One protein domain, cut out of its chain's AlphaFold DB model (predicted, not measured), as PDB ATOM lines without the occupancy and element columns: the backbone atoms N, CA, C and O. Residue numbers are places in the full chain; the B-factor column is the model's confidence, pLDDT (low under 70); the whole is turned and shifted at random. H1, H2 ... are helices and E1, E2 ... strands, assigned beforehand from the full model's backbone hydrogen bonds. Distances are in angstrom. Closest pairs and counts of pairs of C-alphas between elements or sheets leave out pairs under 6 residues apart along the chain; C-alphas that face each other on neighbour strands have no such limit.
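Overview. This is residues 6 to 85 and 142 to 149 of the 152 residues of an uncharacterized protein of Bartonella chomelii (UniProt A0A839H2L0). Two small, separate two-stranded ribbons, E1 with E2 and E3 with E4, sit along an elongated model, with helix H2 packed beside E1 and helix H1 set to H2 as an L. Long stretches with no named element, residues 28 to 43 and residues 54 to 79, make much of the rest: residues 54 to 79 loop out toward one end of the long axis, while residues 25 to 31, of which 25 to 27 belong to H2, stick out at the other. The printed part has 88 residues, in the order H1 H2 E1 E2 E3 E4; both sheets are antiparallel. The class is mixed, helices and strands, with 37 residues in named elements, under half. The whole is only just loose, close to compact, with a radius of gyration of the C-alphas of 14.7 A and spans of 44 by 26 by 24 A.

Arrangement. Look first at the hairpin of E1, residues 44 to 47, and E2, residues 50 to 53, where N 45 and O 52 are 3.0 A apart, within hydrogen-bond range. Between E1 and H2, residues 14 to 27, find 5 pairs of C-alphas within 8 A; the closest, those of Tyr 20 and Phe 45, are 6.4 A apart. H1, residues 6 to 12, and H2 only just touch, only at the corner, with 3 pairs of C-alphas within 8 A, the closest Lys 11 and His 17 at 5.2 A; they are about perpendicular at 88 degrees. E3, residues 80 to 83, and E4, residues 145 to 148, are antiparallel at 161 degrees, with N 81 and O 147 2.8 A apart, within hydrogen-bond range. E2 and E3 are near each other, with 6 pairs of C-alphas within 10 A. Every O i to N i+4 pair is within hydrogen-bond range in H1, and 9 of 10 in H2.

Along the chain. Find C-alpha 6 at (181.908, 171.216, 193.905), where H1 begins its 10.0 A. H2 runs 20.2 A to C-alpha 27 at (203.488, 179.824, 193.010). E1 spans 10.0 A, E2 9.5 A, and E3 and E4 10.2 A each; E4 ends at C-alpha 148, (178.333, 165.952, 198.154).

Size, cuts and confidence. The C-alphas of Lys 29 and Lys 67, the two farthest apart, are 44.6 A apart. The links H2 to E1 and E2 to E3 are long. Residues 86 to 141 are not printed; C-alphas 85 and 142 are 11.1 A apart across the cut. The mean pLDDT of the printed part is 74.1, with residues 25 to 43, 56 to 64, 69 and 71 under 70.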
ATOM      1  N   PHE A   6     181.347 171.245 192.554       83.69
ATOM      2  CA  PHE A   6     181.908 171.216 193.905       83.69
ATOM      3  C   PHE A   6     183.160 172.089 194.001       83.69
ATOM      4  O   PHE A   6     183.245 172.992 194.829       83.69
ATOM      5  N   PHE A   7     184.125 171.861 193.108       82.31
ATOM      6  CA  PHE A   7     185.406 172.566 193.134       82.31
ATOM      7  C   PHE A   7     185.250 174.063 192.832       82.31
ATOM      8  O   PHE A   7     186.006 174.886 193.345       82.31
ATOM      9  N   SER A   8     184.264 174.440 192.014       82.81
ATOM     10  CA  SER A   8     183.961 175.848 191.733       82.81
ATOM     11  C   SER A   8     183.287 176.524 192.926       82.81
ATOM     12  O   SER A   8     183.736 177.597 193.321       82.81
ATOM     13  N   LYS A   9     182.295 175.871 193.552       85.94
ATOM     14  CA  LYS A   9     181.632 176.357 194.774       85.94
ATOM     15  C   LYS A   9     182.615 176.512 195.939       85.94
ATOM     16  O   LYS A   9     182.580 177.515 196.650       85.94
ATOM     17  N   LEU A  10     183.545 175.567 196.084       85.00
ATOM     18  CA  LEU A  10     184.605 175.635 197.088       85.00
ATOM     19  C   LEU A  10     185.500 176.865 196.873       85.00
ATOM     20  O   LEU A  10     185.751 177.614 197.809       85.00
ATOM     21  N   LYS A  11     185.920 177.125 195.630       81.81
ATOM     22  CA  LYS A  11     186.746 178.295 195.285       81.81
ATOM     23  C   LYS A  11     186.019 179.636 195.388       81.81
ATOM     24  O   LYS A  11     186.693 180.656 195.503       81.81
ATOM     25  N   SER A  12     184.689 179.662 195.296       84.94
ATOM     26  CA  SER A  12     183.903 180.893 195.457       84.94
ATOM     27  C   SER A  12     183.654 181.271 196.917       84.94
ATOM     28  O   SER A  12     183.230 182.391 197.187       84.94
ATOM     29  N   HIS A  13     183.903 180.368 197.868       86.81
ATOM     30  CA  HIS A  13     183.762 180.688 199.284       86.81
ATOM     31  C   HIS A  13     184.819 181.720 199.700       86.81
ATOM     32  O   HIS A  13     186.008 181.493 199.475       86.81
ATOM     33  N   LYS A  14     184.407 182.827 200.340       88.31
ATOM     34  CA  LYS A  14     185.260 184.003 200.622       88.31
ATOM     35  C   LYS A  14     186.632 183.632 201.201       88.31
ATOM     36  O   LYS A  14     187.658 183.962 200.617       88.31
ATOM     37  N   THR A  15     186.644 182.855 202.283       86.81
ATOM     38  CA  THR A  15     187.877 182.417 202.961       86.81
ATOM     39  C   THR A  15     188.785 181.564 202.071       86.81
ATOM     40  O   THR A  15     190.004 181.691 202.112       86.81
ATOM     41  N   VAL A  16     188.205 180.684 201.251       84.94
ATOM     42  CA  VAL A  16     188.970 179.777 200.381       84.94
ATOM     43  C   VAL A  16     189.525 180.538 199.181       84.94
ATOM     44  O   VAL A  16     190.645 180.279 198.747       84.94
ATOM     45  N   HIS A  17     188.760 181.500 198.666       85.12
ATOM     46  CA  HIS A  17     189.143 182.326 197.533       85.12
ATOM     47  C   HIS A  17     190.408 183.144 197.817       85.12
ATOM     48  O   HIS A  17     191.341 183.134 197.014       85.12
ATOM     49  N   GLU A  18     190.461 183.803 198.976       84.62
ATOM     50  CA  GLU A  18     191.607 184.616 199.400       84.62
ATOM     51  C   GLU A  18     192.887 183.770 199.511       84.62
ATOM     52  O   GLU A  18     193.930 184.133 198.962       84.62
ATOM     53  N   ILE A  19     192.792 182.587 200.129       83.12
ATOM     54  CA  ILE A  19     193.918 181.651 200.269       83.12
ATOM     55  C   ILE A  19     194.359 181.109 198.906       83.12
ATOM     56  O   ILE A  19     195.555 181.069 198.612       83.12
ATOM     57  N   TYR A  20     193.406 180.733 198.049       81.50
ATOM     58  CA  TYR A  20     193.686 180.246 196.700       81.50
ATOM     59  C   TYR A  20     194.442 181.287 195.861       81.50
ATOM     60  O   TYR A  20     195.432 180.953 195.202       81.50
ATOM     61  N   LEU A  21     194.012 182.553 195.895       82.81
ATOM     62  CA  LEU A  21     194.695 183.644 195.196       82.81
ATOM     63  C   LEU A  21     196.104 183.880 195.751       82.81
ATOM     64  O   LEU A  21     197.051 183.956 194.967       82.81
ATOM     65  N   ALA A  22     196.261 183.930 197.077       80.31
ATOM     66  CA  ALA A  22     197.564 184.102 197.718       80.31
ATOM     67  C   ALA A  22     198.549 182.985 197.323       80.31
ATOM     68  O   ALA A  22     199.687 183.258 196.937       80.31
ATOM     69  N   GLN A  23     198.102 181.727 197.325       76.56
ATOM     70  CA  GLN A  23     198.915 180.586 196.893       76.56
ATOM     71  C   GLN A  23     199.275 180.650 195.409       76.56
ATOM     72  O   GLN A  23     200.417 180.379 195.040       76.56
ATOM     73  N   ARG A  24     198.334 181.041 194.544       74.69
ATOM     74  CA  ARG A  24     198.592 181.178 193.106       74.69
ATOM     75  C   ARG A  24     199.613 182.279 192.810       74.69
ATOM     76  O   ARG A  24     200.458 182.085 191.941       74.69
ATOM     77  N   LEU A  25     199.570 183.391 193.541       69.94
ATOM     78  CA  LEU A  25     200.557 184.470 193.435       69.94
ATOM     79  C   LEU A  25     201.947 184.032 193.921       69.94
ATOM     80  O   LEU A  25     202.941 184.340 193.269       69.94
ATOM     81  N   ASN A  26     202.019 183.274 195.018       66.44
ATOM     82  CA  ASN A  26     203.281 182.736 195.533       66.44
ATOM     83  C   ASN A  26     203.890 181.684 194.589       66.44
ATOM     84  O   ASN A  26     205.091 181.705 194.337       66.44
ATOM     85  N   ASN A  27     203.059 180.823 193.994       64.25
ATOM     86  CA  ASN A  27     203.488 179.824 193.010       64.25
ATOM     87  C   ASN A  27     203.886 180.437 191.658       64.25
ATOM     88  O   ASN A  27     204.690 179.852 190.947       64.25
ATOM     89  N   ALA A  28     203.367 181.611 191.288       58.59
ATOM     90  CA  ALA A  28     203.782 182.318 190.072       58.59
ATOM     91  C   ALA A  28     205.183 182.956 190.185       58.59
ATOM     92  O   ALA A  28     205.764 183.331 189.171       58.59
ATOM     93  N   LYS A  29     205.727 183.081 191.405       51.97
ATOM     94  CA  LYS A  29     207.045 183.674 191.692       51.97
ATOM     95  C   LYS A  29     208.153 182.637 191.947       51.97
ATOM     96  O   LYS A  29     209.280 183.027 192.235       51.97
ATOM     97  N   GLY A  30     207.864 181.338 191.843       45.44
ATOM     98  CA  GLY A  30     208.821 180.261 192.110       45.44
ATOM     99  C   GLY A  30     208.526 178.989 191.315       45.44
ATOM    100  O   GLY A  30     207.444 178.827 190.762       45.44
ATOM    101  N   ILE A  31     209.515 178.092 191.247       43.50
ATOM    102  CA  ILE A  31     209.440 176.788 190.570       43.50
ATOM    103  C   ILE A  31     208.179 176.061 191.045       43.50
ATOM    104  O   ILE A  31     208.014 175.819 192.241       43.50
ATOM    105  N   SER A  32     207.291 175.732 190.107       48.38
ATOM    106  CA  SER A  32     206.061 174.983 190.339       48.38
ATOM    107  C   SER A  32     206.375 173.704 191.113       48.38
ATOM    108  O   SER A  32     206.834 172.717 190.539       48.38
ATOM    109  N   LYS A  33     206.133 173.707 192.432       49.47
ATOM    110  CA  LYS A  33     206.124 172.476 193.220       49.47
ATOM    111  C   LYS A  33     205.068 171.584 192.588       49.47
ATOM    112  O   LYS A  33     203.873 171.870 192.665       49.47
ATOM    113  N   LEU A  34     205.534 170.542 191.906       49.09
ATOM    114  CA  LEU A  34     204.712 169.431 191.460       49.09
ATOM    115  C   LEU A  34     203.827 169.052 192.653       49.09
ATOM    116  O   LEU A  34     204.356 168.875 193.753       49.09
ATOM    117  N   SER A  35     202.500 169.037 192.478       54.53
ATOM    118  CA  SER A  35     201.592 168.709 193.582       54.53
ATOM    119  C   SER A  35     202.064 167.413 194.247       54.53
ATOM    120  O   SER A  35     202.638 166.560 193.569       54.53
ATOM    121  N   ALA A  36     201.844 167.249 195.554       51.28
ATOM    122  CA  ALA A  36     202.357 166.116 196.338       51.28
ATOM    123  C   ALA A  36     202.008 164.718 195.766       51.28
ATOM    124  O   ALA A  36     202.537 163.711 196.221       51.28
ATOM    125  N   ILE A  37     201.128 164.661 194.762       56.94
ATOM    126  CA  ILE A  37     200.634 163.456 194.095       56.94
ATOM    127  C   ILE A  37     200.998 163.440 192.586       56.94
ATOM    128  O   ILE A  37     200.406 162.711 191.800       56.94
ATOM    129  N   GLY A  38     201.948 164.262 192.126       53.62
ATOM    130  CA  GLY A  38     202.461 164.229 190.746       53.62
ATOM    131  C   GLY A  38     201.502 164.755 189.666       53.62
ATOM    132  O   GLY A  38     201.823 164.719 188.481       53.62
ATOM    133  N   PHE A  39     200.339 165.296 190.039       53.53
ATOM    134  CA  PHE A  39     199.330 165.812 189.105       53.53
ATOM    135  C   PHE A  39     199.566 167.287 188.745       53.53
ATOM    136  O   PHE A  39     198.648 168.103 188.812       53.53
ATOM    137  N   GLY A  40     200.794 167.640 188.351       47.75
ATOM    138  CA  GLY A  40     201.226 169.026 188.096       47.75
ATOM    139  C   GLY A  40     200.429 169.797 187.030       47.75
ATOM    140  O   GLY A  40     200.540 171.015 186.949       47.75
ATOM    141  N   HIS A  41     199.597 169.113 186.239       49.59
ATOM    142  CA  HIS A  41     198.745 169.716 185.210       49.59
ATOM    143  C   HIS A  41     197.295 169.988 185.679       49.59
ATOM    144  O   HIS A  41     196.509 170.617 184.969       49.59
ATOM    145  N   LEU A  42     196.902 169.518 186.868       57.31
ATOM    146  CA  LEU A  42     195.557 169.715 187.413       57.31
ATOM    147  C   LEU A  42     195.568 170.850 188.442       57.31
ATOM    148  O   LEU A  42     196.428 170.906 189.318       57.31
ATOM    149  N   GLY A  43     194.595 171.764 188.340       68.88
ATOM    150  CA  GLY A  43     194.437 172.857 189.300       68.88
ATOM    151  C   GLY A  43     194.316 172.301 190.717       68.88
ATOM    152  O   GLY A  43     193.355 171.589 191.015       68.88
ATOM    153  N   SER A  44     195.299 172.607 191.560       76.06
ATOM    154  CA  SER A  44     195.388 172.151 192.944       76.06
ATOM    155  C   SER A  44     195.718 173.310 193.876       76.06
ATOM    156  O   SER A  44     196.285 174.315 193.441       76.06
ATOM    157  N   PHE A  45     195.288 173.199 195.129       79.50
ATOM    158  CA  PHE A  45     195.581 174.164 196.185       79.50
ATOM    159  C   PHE A  45     195.472 173.497 197.557       79.50
ATOM    160  O   PHE A  45     194.757 172.504 197.707       79.50
ATOM    161  N   ASP A  46     196.145 174.064 198.552       82.56
ATOM    162  CA  ASP A  46     196.149 173.542 199.916       82.56
ATOM    163  C   ASP A  46     195.226 174.378 200.804       82.56
ATOM    164  O   ASP A  46     195.287 175.607 200.807       82.56
ATOM    165  N   PHE A  47     194.362 173.739 201.583       84.00
ATOM    166  CA  PHE A  47     193.499 174.431 202.535       84.00
ATOM    167  C   PHE A  47     193.244 173.547 203.754       84.00
ATOM    168  O   PHE A  47     192.917 172.373 203.611       84.00
ATOM    169  N   ALA A  48     193.399 174.114 204.955       84.25
ATOM    170  CA  ALA A  48     193.166 173.424 206.229       84.25
ATOM    171  C   ALA A  48     193.887 172.058 206.358       84.25
ATOM    172  O   ALA A  48     193.326 171.100 206.878       84.25
ATOM    173  N   GLY A  49     195.125 171.956 205.856       82.19
ATOM    174  CA  GLY A  49     195.913 170.714 205.893       82.19
ATOM    175  C   GLY A  49     195.522 169.664 204.845       82.19
ATOM    176  O   GLY A  49     196.072 168.567 204.855       82.19
ATOM    177  N   VAL A  50     194.603 169.991 203.930       85.88
ATOM    178  CA  VAL A  50     194.154 169.115 202.841       85.88
ATOM    179  C   VAL A  50     194.548 169.713 201.492       85.88
ATOM    180  O   VAL A  50     194.263 170.878 201.209       85.88
ATOM    181  N   THR A  51     195.159 168.901 200.631       86.25
ATOM    182  CA  THR A  51     195.423 169.268 199.234       86.25
ATOM    183  C   THR A  51     194.207 168.937 198.379       86.25
ATOM    184  O   THR A  51     193.889 167.772 198.134       86.25
ATOM    185  N   PHE A  52     193.524 169.965 197.883       85.12
ATOM    186  CA  PHE A  52     192.413 169.807 196.956       85.12
ATOM    187  C   PHE A  52     192.936 169.742 195.527       85.12
ATOM    188  O   PHE A  52     193.635 170.643 195.066       85.12
ATOM    189  N   ILE A  53     192.558 168.693 194.798       82.50
ATOM    190  CA  ILE A  53     192.952 168.488 193.402       82.50
ATOM    191  C   ILE A  53     191.691 168.409 192.552       82.50
ATOM    192  O   ILE A  53     190.802 167.593 192.800       82.50
ATOM    193  N   SER A  54     191.622 169.239 191.514       80.06
ATOM    194  CA  SER A  54     190.576 169.127 190.501       80.06
ATOM    195  C   SER A  54     190.799 167.863 189.674       80.06
ATOM    196  O   SER A  54     191.524 167.893 188.681       80.06
ATOM    197  N   TYR A  55     190.149 166.761 190.038       77.31
ATOM    198  CA  TYR A  55     190.179 165.541 189.238       77.31
ATOM    199  C   TYR A  55     189.480 165.769 187.889       77.31
ATOM    200  O   TYR A  55     188.291 166.087 187.831       77.31
ATOM    201  N   ARG A  56     190.221 165.604 186.791       69.88
ATOM    202  CA  ARG A  56     189.663 165.522 185.437       69.88
ATOM    203  C   ARG A  56     189.859 164.100 184.953       69.88
ATOM    204  O   ARG A  56     190.991 163.629 184.896       69.88
ATOM    205  N   SER A  57     188.762 163.422 184.621       62.62
ATOM    206  CA  SER A  57     188.862 162.108 183.990       62.62
ATOM    207  C   SER A  57     189.591 162.266 182.656       62.62
ATOM    208  O   SER A  57     189.221 163.117 181.848       62.62
ATOM    209  N   SER A  58     190.633 161.465 182.429       54.19
ATOM    210  CA  SER A  58     191.323 161.388 181.134       54.19
ATOM    211  C   SER A  58     190.436 160.767 180.049       54.19
ATOM    212  O   SER A  58     190.710 160.897 178.859       54.19
ATOM    213  N   ILE A  59     189.341 160.118 180.453       56.59
ATOM    214  CA  ILE A  59     188.307 159.610 179.560       56.59
ATOM    215  C   ILE A  59     187.419 160.794 179.166       56.59
ATOM    216  O   ILE A  59     186.548 161.213 179.928       56.59
ATOM    217  N   GLY A  60     187.605 161.308 177.946       56.00
ATOM    218  CA  GLY A  60     186.831 162.423 177.369       56.00
ATOM    219  C   GLY A  60     185.319 162.184 177.220       56.00
ATOM    220  O   GLY A  60     184.617 163.037 176.695       56.00
ATOM    221  N   ASN A  61     184.811 161.046 177.698       59.84
ATOM    222  CA  ASN A  61     183.413 160.627 177.612       59.84
ATOM    223  C   ASN A  61     182.752 160.482 178.995       59.84
ATOM    224  O   ASN A  61     181.795 159.719 179.132       59.84
ATOM    225  N   TYR A  62     183.265 161.148 180.036       66.50
ATOM    226  CA  TYR A  62     182.597 161.141 181.338       66.50
ATOM    227  C   TYR A  62     181.193 161.756 181.228       66.50
ATOM    228  O   TYR A  62     181.037 162.907 180.818       66.50
ATOM    229  N   ASN A  63     180.169 160.994 181.608       69.19
ATOM    230  CA  ASN A  63     178.777 161.413 181.564       69.19
ATOM    231  C   ASN A  63     178.115 161.149 182.920       69.19
ATOM    232  O   ASN A  63     178.015 160.013 183.378       69.19
ATOM    233  N   VAL A  64     177.609 162.219 183.533       69.06
ATOM    234  CA  VAL A  64     176.942 162.198 184.846       69.06
ATOM    235  C   VAL A  64     175.700 161.295 184.855       69.06
ATOM    236  O   VAL A  64     175.340 160.757 185.897       69.06
ATOM    237  N   LYS A  65     175.055 161.103 183.698       72.31
ATOM    238  CA  LYS A  65     173.870 160.249 183.522       72.31
ATOM    239  C   LYS A  65     174.206 158.820 183.082       72.31
ATOM    240  O   LYS A  65     173.292 158.032 182.849       72.31
ATOM    241  N   ALA A  66     175.484 158.479 182.911       73.31
ATOM    242  CA  ALA A  66     175.862 157.137 182.495       73.31
ATOM    243  C   ALA A  66     175.550 156.111 183.591       73.31
ATOM    244  O   ALA A  66     175.739 156.357 184.782       73.31
ATOM    245  N   LYS A  67     175.098 154.927 183.172       72.69
ATOM    246  CA  LYS A  67     174.826 153.809 184.078       72.69
ATOM    247  C   LYS A  67     176.117 153.385 184.786       72.69
ATOM    248  O   LYS A  67     177.158 153.231 184.140       72.69
ATOM    249  N   THR A  68     176.038 153.164 186.099       70.44
ATOM    250  CA  THR A  68     177.132 152.611 186.911       70.44
ATOM    251  C   THR A  68     177.704 151.353 186.254       70.44
ATOM    252  O   THR A  68     176.951 150.492 185.806       70.44
ATOM    253  N   GLY A  69     179.034 151.264 186.173       68.69
ATOM    254  CA  GLY A  69     179.735 150.149 185.524       68.69
ATOM    255  C   GLY A  69     180.068 150.368 184.043       68.69
ATOM    256  O   GLY A  69     180.694 149.512 183.427       68.69
ATOM    257  N   THR A  70     179.705 151.512 183.454       70.94
ATOM    258  CA  THR A  70     180.119 151.874 182.086       70.94
ATOM    259  C   THR A  70     181.374 152.749 182.085       70.94
ATOM    260  O   THR A  70     181.624 153.501 183.027       70.94
ATOM    261  N   LYS A  71     182.147 152.720 180.987       69.62
ATOM    262  CA  LYS A  71     183.342 153.576 180.808       69.62
ATOM    263  C   LYS A  71     183.042 155.070 181.000       69.62
ATOM    264  O   LYS A  71     183.899 155.814 181.455       69.62
ATOM    265  N   GLN A  72     181.819 155.487 180.680       71.12
ATOM    266  CA  GLN A  72     181.344 156.866 180.789       71.12
ATOM    267  C   GLN A  72     180.968 157.254 182.228       71.12
ATOM    268  O   GLN A  72     180.985 158.433 182.564       71.12
ATOM    269  N   ALA A  73     180.680 156.279 183.095       70.38
ATOM    270  CA  ALA A  73     180.450 156.498 184.523       70.38
ATOM    271  C   ALA A  73     181.755 156.502 185.345       70.38
ATOM    272  O   ALA A  73     181.724 156.787 186.542       70.38
ATOM    273  N   MET A  74     182.905 156.194 184.728       70.56
ATOM    274  CA  MET A  74     184.203 156.193 185.408       70.56
ATOM    275  C   MET A  74     184.716 157.625 185.611       70.56
ATOM    276  O   MET A  74     185.296 158.250 184.720       70.56
ATOM    277  N   GLY A  75     184.482 158.153 186.811       75.94
ATOM    278  CA  GLY A  75     184.922 159.476 187.237       75.94
ATOM    279  C   GLY A  75     184.341 159.875 188.593       75.94
ATOM    280  O   GLY A  75     183.585 159.124 189.212       75.94
ATOM    281  N   ILE A  76     184.706 161.070 189.054       79.12
ATOM    282  CA  ILE A  76     184.085 161.721 190.215       79.12
ATOM    283  C   ILE A  76     182.978 162.631 189.681       79.12
ATOM    284  O   ILE A  76     183.201 163.334 188.692       79.12
ATOM    285  N   LYS A  77     181.790 162.600 190.298       79.75
ATOM    286  CA  LYS A  77     180.695 163.469 189.859       79.75
ATOM    287  C   LYS A  77     181.007 164.941 190.120       79.75
ATOM    288  O   LYS A  77     181.750 165.239 191.053       79.75
ATOM    289  N   PRO A  78     180.448 165.872 189.329       80.88
ATOM    290  CA  PRO A  78     180.785 167.284 189.458       80.88
ATOM    291  C   PRO A  78     180.444 167.895 190.815       80.88
ATOM    292  O   PRO A  78     181.105 168.844 191.219       80.88
ATOM    293  N   ASP A  79     179.426 167.373 191.491       84.94
ATOM    294  CA  ASP A  79     178.919 167.760 192.808       84.94
ATOM    295  C   ASP A  79     179.557 166.967 193.962       84.94
ATOM    296  O   ASP A  79     179.272 167.235 195.129       84.94
ATOM    297  N   GLU A  80     180.429 166.005 193.656       85.50
ATOM    298  CA  GLU A  80     181.042 165.109 194.631       85.50
ATOM    299  C   GLU A  80     182.530 165.431 194.850       85.50
ATOM    300  O   GLU A  80     183.264 165.832 193.945       85.50
ATOM    301  N   CYS A  81     182.999 165.185 196.070       88.56
ATOM    302  CA  CYS A  81     184.407 165.195 196.446       88.56
ATOM    303  C   CYS A  81     184.737 163.915 197.220       88.56
ATOM    304  O   CYS A  81     183.915 163.418 197.995       88.56
ATOM    305  N   ARG A  82     185.935 163.368 196.993       88.75
ATOM    306  CA  ARG A  82     186.432 162.163 197.667       88.75
ATOM    307  C   ARG A  82     187.686 162.511 198.447       88.75
ATOM    308  O   ARG A  82     188.641 163.017 197.862       88.75
ATOM    309  N   PHE A  83     187.679 162.199 199.734       89.75
ATOM    310  CA  PHE A  83     188.822 162.366 200.614       89.75
ATOM    311  C   PHE A  83     189.465 161.014 200.863       89.75
ATOM    312  O   PHE A  83     188.791 160.014 201.110       89.75
ATOM    313  N   PHE A  84     190.785 161.007 200.797       89.38
ATOM    314  CA  PHE A  84     191.607 159.873 201.160       89.38
ATOM    315  C   PHE A  84     192.897 160.414 201.774       89.38
ATOM    316  O   PHE A  84     193.399 161.448 201.320       89.38
ATOM    317  N   PRO A  85     193.437 159.757 202.805       87.69
ATOM    318  CA  PRO A  85     194.726 160.136 203.339       87.69
ATOM    319  C   PRO A  85     195.834 159.735 202.358       87.69
ATOM    320  O   PRO A  85     195.770 158.704 201.684       87.69
ATOM    321  N   GLU A 142     187.015 152.614 206.091       89.31
ATOM    322  CA  GLU A 142     186.371 153.666 206.893       89.31
ATOM    323  C   GLU A 142     187.033 155.044 206.769       89.31
ATOM    324  O   GLU A 142     186.396 156.059 207.035       89.31
ATOM    325  N   MET A 143     188.290 155.116 206.317       88.62
ATOM    326  CA  MET A 143     188.976 156.399 206.120       88.62
ATOM    327  C   MET A 143     188.526 157.143 204.852       88.62
ATOM    328  O   MET A 143     188.945 158.278 204.610       88.62
ATOM    329  N   LEU A 144     187.763 156.478 203.980       89.56
ATOM    330  CA  LEU A 144     187.311 157.043 202.717       89.56
ATOM    331  C   LEU A 144     186.054 157.870 202.955       89.56
ATOM    332  O   LEU A 144     184.950 157.339 203.069       89.56
ATOM    333  N   PHE A 145     186.210 159.191 202.958       90.50
ATOM    334  CA  PHE A 145     185.077 160.097 203.098       90.50
ATOM    335  C   PHE A 145     184.608 160.616 201.742       90.50
ATOM    336  O   PHE A 145     185.394 160.917 200.840       90.50
ATOM    337  N   LYS A 146     183.291 160.759 201.613       90.62
ATOM    338  CA  LYS A 146     182.638 161.366 200.454       90.62
ATOM    339  C   LYS A 146     181.868 162.598 200.913       90.62
ATOM    340  O   LYS A 146     181.020 162.493 201.793       90.62
ATOM    341  N   ALA A 147     182.112 163.734 200.267       88.56
ATOM    342  CA  ALA A 147     181.261 164.913 200.382       88.56
ATOM    343  C   ALA A 147     180.458 165.113 199.099       88.56
ATOM    344  O   ALA A 147     180.942 164.847 197.998       88.56
ATOM    345  N   VAL A 148     179.228 165.591 199.255       87.75
ATOM    346  CA  VAL A 148     178.333 165.952 198.154       87.75
ATOM    347  C   VAL A 148     177.817 167.352 198.426       87.75
ATOM    348  O   VAL A 148     177.432 167.653 199.557       87.75
ATOM    349  N   VAL A 149     177.811 168.214 197.412       84.56
ATOM    350  CA  VAL A 149     177.151 169.512 197.531       84.56
ATOM    351  C   VAL A 149     175.654 169.269 197.698       84.56
ATOM    352  O   VAL A 149     175.008 168.706 196.817       84.56
TER     353      VAL A 149